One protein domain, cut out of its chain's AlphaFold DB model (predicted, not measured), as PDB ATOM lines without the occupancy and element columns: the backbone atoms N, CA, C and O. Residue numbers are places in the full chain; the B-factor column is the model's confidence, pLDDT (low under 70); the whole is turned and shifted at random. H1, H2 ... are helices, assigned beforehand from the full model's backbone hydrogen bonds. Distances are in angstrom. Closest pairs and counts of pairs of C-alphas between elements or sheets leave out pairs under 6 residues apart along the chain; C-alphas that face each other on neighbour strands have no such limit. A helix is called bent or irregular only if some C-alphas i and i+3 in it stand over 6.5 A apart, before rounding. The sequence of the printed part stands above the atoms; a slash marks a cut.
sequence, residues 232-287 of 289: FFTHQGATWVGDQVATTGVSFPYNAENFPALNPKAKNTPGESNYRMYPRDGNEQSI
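This is residues 232 to 287 of the 289 residues of a protein of Mucilaginibacter sp. OV119 (UniProt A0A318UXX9). With little regular structure, the domain is mostly one long loop stretch, residues 232 to 269, which folds back and forth along one side of a single longer helix, H1. The short helix H2 follows past the last end of H1. The printed part has 56 residues, with two named helices in the order H1, H2 and no named strand; the class is all helix, though the named elements hold only 16 residues. It is compact and rounded, with a radius of gyration of the C-alphas of 10.4 A and spans of 27 by 21 by 17 A.

H1, residues 270 to 281, runs 14.4 A from C-alpha 270 at (-7.963, 8.939, 122.137) to C-alpha 281. It is irregular: C-alphas 276 and 279 are 7.1 A apart. H2, residues 284 to 287, ends with C-alpha 287 at (-20.019, -3.565, 114.599).

H1 and H2 are close but not clearly touching; their closest C-alphas, of Arg 280 and Ser 286, are 7.9 A apart. In H1, 6 of 8 O i to N i+4 pairs are within hydrogen-bond range; H2 is too short for such a pair.

The C-alphas farthest apart, of Pro 264 and Gln 285, are 29.2 A apart. The printed part has no cut, and the link from H1 to H2 is tight. No printed residue has a pLDDT under 70.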
ATOM      1  N   PHE A 232     -13.139   5.853 114.622       95.88
ATOM      2  CA  PHE A 232     -11.935   6.203 113.859       95.88
ATOM      3  C   PHE A 232     -12.156   6.258 112.340       95.88
ATOM      4  O   PHE A 232     -11.523   7.053 111.654       95.88
ATOM      5  N   PHE A 233     -13.060   5.428 111.814       97.12
ATOM      6  CA  PHE A 233     -13.412   5.412 110.398       97.12
ATOM      7  C   PHE A 233     -14.451   6.477 110.058       97.12
ATOM      8  O   PHE A 233     -14.293   7.203 109.078       97.12
ATOM      9  N   THR A 234     -15.515   6.564 110.856       96.88
ATOM     10  CA  THR A 234     -16.684   7.399 110.545       96.88
ATOM     11  C   THR A 234     -16.413   8.892 110.709       96.88
ATOM     12  O   THR A 234     -17.027   9.693 110.008       96.88
ATOM     13  N   HIS A 235     -15.485   9.271 111.593       97.50
ATOM     14  CA  HIS A 235     -15.175  10.669 111.909       97.50
ATOM     15  C   HIS A 235     -13.810  11.136 111.399       97.50
ATOM     16  O   HIS A 235     -13.384  12.237 111.741       97.50
ATOM     17  N   GLN A 236     -13.114  10.341 110.583       97.50
ATOM     18  CA  GLN A 236     -11.824  10.738 110.018       97.50
ATOM     19  C   GLN A 236     -11.904  12.124 109.344       97.50
ATOM     20  O   GLN A 236     -12.741  12.374 108.479       97.50
ATOM     21  N   GLY A 237     -11.045  13.050 109.763       97.06
ATOM     22  CA  GLY A 237     -10.995  14.427 109.269       97.06
ATOM     23  C   GLY A 237     -12.081  15.369 109.805       97.06
ATOM     24  O   GLY A 237     -12.117  16.528 109.388       97.06
ATOM     25  N   ALA A 238     -12.949  14.928 110.723       96.25
ATOM     26  CA  ALA A 238     -13.996  15.765 111.303       96.25
ATOM     27  C   ALA A 238     -13.407  16.852 112.218       96.25
ATOM     28  O   ALA A 238     -13.093  16.624 113.387       96.25
ATOM     29  N   THR A 239     -13.280  18.069 111.693       93.38
ATOM     30  CA  THR A 239     -12.620  19.192 112.380       93.38
ATOM     31  C   THR A 239     -13.289  19.588 113.696       93.38
ATOM     32  O   THR A 239     -12.609  20.063 114.600       93.38
ATOM     33  N   TRP A 240     -14.595  19.353 113.839       90.62
ATOM     34  CA  TRP A 240     -15.355  19.649 115.057       90.62
ATOM     35  C   TRP A 240     -15.109  18.654 116.203       90.62
ATOM     36  O   TRP A 240     -15.453  18.950 117.343       90.62
ATOM     37  N   VAL A 241     -14.513  17.490 115.923       93.06
ATOM     38  CA  VAL A 241     -14.106  16.505 116.943       93.06
ATOM     39  C   VAL A 241     -12.687  16.787 117.458       93.06
ATOM     40  O   VAL A 241     -12.335  16.391 118.572       93.06
ATOM     41  N   GLY A 242     -11.878  17.493 116.665       95.94
ATOM     42  CA  GLY A 242     -10.513  17.888 117.001       95.94
ATOM     43  C   GLY A 242      -9.446  16.881 116.567       95.94
ATOM     44  O   GLY A 242      -9.669  16.003 115.734       95.94
ATOM     45  N   ASP A 243      -8.253  17.021 117.140       97.50
ATOM     46  CA  ASP A 243      -7.036  16.367 116.647       97.50
ATOM     47  C   ASP A 243      -7.065  14.827 116.700       97.50
ATOM     48  O   ASP A 243      -6.377  14.168 115.918       97.50
ATOM     49  N   GLN A 244      -7.912  14.232 117.547       97.31
ATOM     50  CA  GLN A 244      -8.048  12.774 117.677       97.31
ATOM     51  C   GLN A 244      -8.536  12.061 116.412       97.31
ATOM     52  O   GLN A 244      -8.279  10.872 116.232       97.31
ATOM     53  N   VAL A 245      -9.206  12.771 115.508       97.38
ATOM     54  CA  VAL A 245      -9.652  12.215 114.225       97.38
ATOM     55  C   VAL A 245      -8.890  12.803 113.040       97.38
ATOM     56  O   VAL A 245      -9.321  12.682 111.901       97.38
ATOM     57  N   ALA A 246      -7.730  13.427 113.267       97.69
ATOM     58  CA  ALA A 246      -6.950  14.056 112.200       97.69
ATOM     59  C   ALA A 246      -6.347  13.061 111.184       97.69
ATOM     60  O   ALA A 246      -5.853  13.477 110.135       97.69
ATOM     61  N   THR A 247      -6.340  11.760 111.489       97.69
ATOM     62  CA  THR A 247      -5.886  10.715 110.556       97.69
ATOM     63  C   THR A 247      -6.994  10.401 109.558       97.69
ATOM     64  O   THR A 247      -8.100  10.063 109.966       97.69
ATOM     65  N   THR A 248      -6.696  10.503 108.263       97.75
ATOM     66  CA  THR A 248      -7.631  10.255 107.154       97.75
ATOM     67  C   THR A 248      -7.084   9.195 106.201       97.75
ATOM     68  O   THR A 248      -5.909   8.840 106.268       97.75
ATOM     69  N   GLY A 249      -7.940   8.674 105.319       97.00
ATOM     70  CA  GLY A 249      -7.606   7.561 104.426       97.00
ATOM     71  C   GLY A 249      -7.798   6.190 105.078       97.00
ATOM     72  O   GLY A 249      -7.287   5.193 104.580       97.00
ATOM     73  N   VAL A 250      -8.523   6.128 106.195       96.38
ATOM     74  CA  VAL A 250      -8.822   4.882 106.904       96.38
ATOM     75  C   VAL A 250      -9.904   4.125 106.130       96.38
ATOM     76  O   VAL A 250     -10.983   4.672 105.889       96.38
ATOM     77  N   SER A 251      -9.633   2.877 105.740       96.75
ATOM     78  CA  SER A 251     -10.581   2.009 105.031       96.75
ATOM     79  C   SER A 251     -11.418   1.167 105.992       96.75
ATOM     80  O   SER A 251     -10.898   0.702 107.000       96.75
ATOM     81  N   PHE A 252     -12.672   0.884 105.627       96.25
ATOM     82  CA  PHE A 252     -13.488  -0.150 106.265       96.25
ATOM     83  C   PHE A 252     -13.944  -1.181 105.210       96.25
ATOM     84  O   PHE A 252     -14.584  -0.775 104.236       96.25
ATOM     85  N   PRO A 253     -13.659  -2.488 105.375       96.50
ATOM     86  CA  PRO A 253     -12.872  -3.085 106.458       96.50
ATOM     87  C   PRO A 253     -11.398  -2.639 106.479       96.50
ATOM     88  O   PRO A 253     -10.888  -2.040 105.526       96.50
ATOM     89  N   TYR A 254     -10.715  -2.934 107.584       97.31
ATOM     90  CA  TYR A 254      -9.288  -2.697 107.766       97.31
ATOM     91  C   TYR A 254      -8.483  -3.357 106.644       97.31
ATOM     92  O   TYR A 254      -8.666  -4.537 106.339       97.31
ATOM     93  N   ASN A 255      -7.561  -2.593 106.061       97.06
ATOM     94  CA  ASN A 255      -6.615  -3.070 105.066       97.06
ATOM     95  C   ASN A 255      -5.199  -2.662 105.484       97.06
ATOM     96  O   ASN A 255      -4.879  -1.476 105.490       97.06
ATOM     97  N   ALA A 256      -4.355  -3.645 105.807       96.06
ATOM     98  CA  ALA A 256      -2.984  -3.413 106.254       96.06
ATOM     99  C   ALA A 256      -2.093  -2.748 105.190       96.06
ATOM    100  O   ALA A 256      -1.212  -1.973 105.550       96.06
ATOM    101  N   GLU A 257      -2.329  -3.012 103.902       96.25
ATOM    102  CA  GLU A 257      -1.529  -2.459 102.798       96.25
ATOM    103  C   GLU A 257      -1.767  -0.958 102.610       96.25
ATOM    104  O   GLU A 257      -0.858  -0.226 102.227       96.25
ATOM    105  N   ASN A 258      -2.984  -0.495 102.912       93.06
ATOM    106  CA  ASN A 258      -3.421   0.886 102.705       93.06
ATOM    107  C   ASN A 258      -3.714   1.623 104.019       93.06
ATOM    108  O   ASN A 258      -4.366   2.668 104.004       93.06
ATOM    109  N   PHE A 259      -3.276   1.091 105.165       97.00
ATOM    110  CA  PHE A 259      -3.536   1.736 106.446       97.00
ATOM    111  C   PHE A 259      -2.641   2.977 106.591       97.00
ATOM    112  O   PHE A 259      -1.414   2.844 106.574       97.00
ATOM    113  N   PRO A 260      -3.216   4.189 106.707       97.38
ATOM    114  CA  PRO A 260      -2.435   5.420 106.725       97.38
ATOM    115  C   PRO A 260      -1.555   5.482 107.972       97.38
ATOM    116  O   PRO A 260      -1.911   4.945 109.014       97.38
ATOM    117  N   ALA A 261      -0.431   6.197 107.910       97.94
ATOM    118  CA  ALA A 261       0.316   6.515 109.123       97.94
ATOM    119  C   ALA A 261      -0.521   7.418 110.049       97.94
ATOM    120  O   ALA A 261      -1.222   8.320 109.584       97.94
ATOM    121  N   LEU A 262      -0.408   7.214 111.367       98.19
ATOM    122  CA  LEU A 262      -1.057   8.071 112.364       98.19
ATOM    123  C   LEU A 262      -0.656   9.538 112.154       98.19
ATOM    124  O   LEU A 262       0.531   9.879 112.172       98.19
ATOM    125  N   ASN A 263      -1.648  10.421 112.022       98.19
ATOM    126  CA  ASN A 263      -1.409  11.855 111.948       98.19
ATOM    127  C   ASN A 263      -0.701  12.332 113.234       98.19
ATOM    128  O   ASN A 263      -1.190  12.037 114.327       98.19
ATOM    129  N   PRO A 264       0.403  13.105 113.152       98.12
ATOM    130  CA  PRO A 264       1.106  13.604 114.332       98.12
ATOM    131  C   PRO A 264       0.218  14.335 115.344       98.12
ATOM    132  O   PRO A 264       0.482  14.235 116.539       98.12
ATOM    133  N   LYS A 265      -0.842  15.017 114.890       97.56
ATOM    134  CA  LYS A 265      -1.810  15.700 115.761       97.56
ATOM    135  C   LYS A 265      -2.611  14.736 116.638       97.56
ATOM    136  O   LYS A 265      -2.947  15.072 117.763       97.56
ATOM    137  N   ALA A 266      -2.876  13.524 116.153       97.25
ATOM    138  CA  ALA A 266      -3.647  12.528 116.890       97.25
ATOM    139  C   ALA A 266      -2.839  11.840 118.011       97.25
ATOM    140  O   ALA A 266      -3.422  11.108 118.814       97.25
ATOM    141  N   LYS A 267      -1.518  12.063 118.099       96.94
ATOM    142  CA  LYS A 267      -0.677  11.523 119.181       96.94
ATOM    143  C   LYS A 267      -1.111  12.070 120.542       96.94
ATOM    144  O   LYS A 267      -1.426  13.249 120.660       96.94
ATOM    145  N   ASN A 268      -1.082  11.227 121.573       96.19
ATOM    146  CA  ASN A 268      -1.532  11.542 122.938       96.19
ATOM    147  C   ASN A 268      -3.015  11.943 123.051       96.19
ATOM    148  O   ASN A 268      -3.429  12.553 124.036       96.19
ATOM    149  N   THR A 269      -3.827  11.582 122.060       96.75
ATOM    150  CA  THR A 269      -5.285  11.724 122.099       96.75
ATOM    151  C   THR A 269      -5.939  10.336 122.084       96.75
ATOM    152  O   THR A 269      -5.265   9.352 121.758       96.75
ATOM    153  N   PRO A 270      -7.257  10.208 122.341       95.62
ATOM    154  CA  PRO A 270      -7.963   8.939 122.137       95.62
ATOM    155  C   PRO A 270      -7.825   8.380 120.707       95.62
ATOM    156  O   PRO A 270      -7.914   7.171 120.504       95.62
ATOM    157  N   GLY A 271      -7.533   9.242 119.728       96.44
ATOM    158  CA  GLY A 271      -7.250   8.874 118.343       96.44
ATOM    159  C   GLY A 271      -6.080   7.912 118.179       96.44
ATOM    160  O   GLY A 271      -6.145   7.007 117.353       96.44
ATOM    161  N   GLU A 272      -5.030   8.052 118.991       97.69
ATOM    162  CA  GLU A 272      -3.885   7.140 118.966       97.69
ATOM    163  C   GLU A 272      -4.263   5.740 119.466       97.69
ATOM    164  O   GLU A 272      -3.866   4.738 118.868       97.69
ATOM    165  N   SER A 273      -5.073   5.656 120.525       97.19
ATOM    166  CA  SER A 273      -5.610   4.380 121.008       97.19
ATOM    167  C   SER A 273      -6.502   3.733 119.954       97.19
ATOM    168  O   SER A 273      -6.322   2.560 119.631       97.19
ATOM    169  N   ASN A 274      -7.412   4.508 119.360       96.31
ATOM    170  CA  ASN A 274      -8.299   4.034 118.303       96.31
ATOM    171  C   ASN A 274      -7.520   3.535 117.078       96.31
ATOM    172  O   ASN A 274      -7.824   2.465 116.565       96.31
ATOM    173  N   TYR A 275      -6.467   4.244 116.665       97.75
ATOM    174  CA  TYR A 275      -5.569   3.817 115.591       97.75
ATOM    175  C   TYR A 275      -4.919   2.459 115.879       97.75
ATOM    176  O   TYR A 275      -4.941   1.570 115.030       97.75
ATOM    177  N   ARG A 276      -4.371   2.272 117.089       97.31
ATOM    178  CA  ARG A 276      -3.724   1.013 117.499       97.31
ATOM    179  C   ARG A 276      -4.710  -0.153 117.575       97.31
ATOM    180  O   ARG A 276      -4.322  -1.292 117.335       97.31
ATOM    181  N   MET A 277      -5.968   0.122 117.921       96.81
ATOM    182  CA  MET A 277      -7.025  -0.886 118.009       96.81
ATOM    183  C   MET A 277      -7.711  -1.167 116.665       96.81
ATOM    184  O   MET A 277      -8.284  -2.242 116.491       96.81
ATOM    185  N   TYR A 278      -7.619  -0.259 115.691       97.56
ATOM    186  CA  TYR A 278      -8.336  -0.359 114.419       97.56
ATOM    187  C   TYR A 278      -8.088  -1.651 113.617       97.56
ATOM    188  O   TYR A 278      -9.053  -2.157 113.048       97.56
ATOM    189  N   PRO A 279      -6.888  -2.273 113.606       96.81
ATOM    190  CA  PRO A 279      -6.709  -3.588 112.977       96.81
ATOM    191  C   PRO A 279      -7.642  -4.678 113.531       96.81
ATOM    192  O   PRO A 279      -8.012  -5.605 112.815       96.81
ATOM    193  N   ARG A 280      -8.043  -4.561 114.803       95.75
ATOM    194  CA  ARG A 280      -8.997  -5.457 115.469       95.75
ATOM    195  C   ARG A 280     -10.441  -4.975 115.333       95.75
ATOM    196  O   ARG A 280     -11.343  -5.799 115.228       95.75
ATOM    197  N   ASP A 281     -10.672  -3.666 115.338       94.88
ATOM    198  CA  ASP A 281     -12.023  -3.098 115.448       94.88
ATOM    199  C   ASP A 281     -12.625  -2.707 114.081       94.88
ATOM    200  O   ASP A 281     -13.839  -2.614 113.932       94.88
ATOM    201  N   GLY A 282     -11.799  -2.539 113.046       96.06
ATOM    202  CA  GLY A 282     -12.178  -2.147 111.686       96.06
ATOM    203  C   GLY A 282     -12.780  -3.275 110.848       96.06
ATOM    204  O   GLY A 282     -12.345  -3.496 109.723       96.06
ATOM    205  N   ASN A 283     -13.743  -4.031 111.370       95.88
ATOM    206  CA  ASN A 283     -14.399  -5.107 110.624       95.88
ATOM    207  C   ASN A 283     -15.884  -5.254 110.985       95.88
ATOM    208  O   ASN A 283     -16.358  -4.724 111.988       95.88
ATOM    209  N   GLU A 284     -16.617  -6.007 110.162       94.31
ATOM    210  CA  GLU A 284     -18.058  -6.229 110.334       94.31
ATOM    211  C   GLU A 284     -18.421  -6.921 111.651       94.31
ATOM    212  O   GLU A 284     -19.482  -6.658 112.208       94.31
ATOM    213  N   GLN A 285     -17.568  -7.811 112.165       93.50
ATOM    214  CA  GLN A 285     -17.857  -8.541 113.398       93.50
ATOM    215  C   GLN A 285     -17.864  -7.607 114.612       93.50
ATOM    216  O   GLN A 285     -18.676  -7.799 115.515       93.50
ATOM    217  N   SER A 286     -17.015  -6.583 114.600       90.56
ATOM    218  CA  SER A 286     -16.898  -5.599 115.678       90.56
ATOM    219  C   SER A 286     -18.059  -4.597 115.729       90.56
ATOM    220  O   SER A 286     -18.228  -3.933 116.745       90.56
ATOM    221  N   ILE A 287     -18.879  -4.501 114.674       90.19
ATOM    222  CA  ILE A 287     -20.019  -3.565 114.599       90.19
ATOM    223  C   ILE A 287     -21.394  -4.246 114.644       90.19
ATOM    224  O   ILE A 287     -22.416  -3.591 114.443       90.19
TER     225      ILE A 287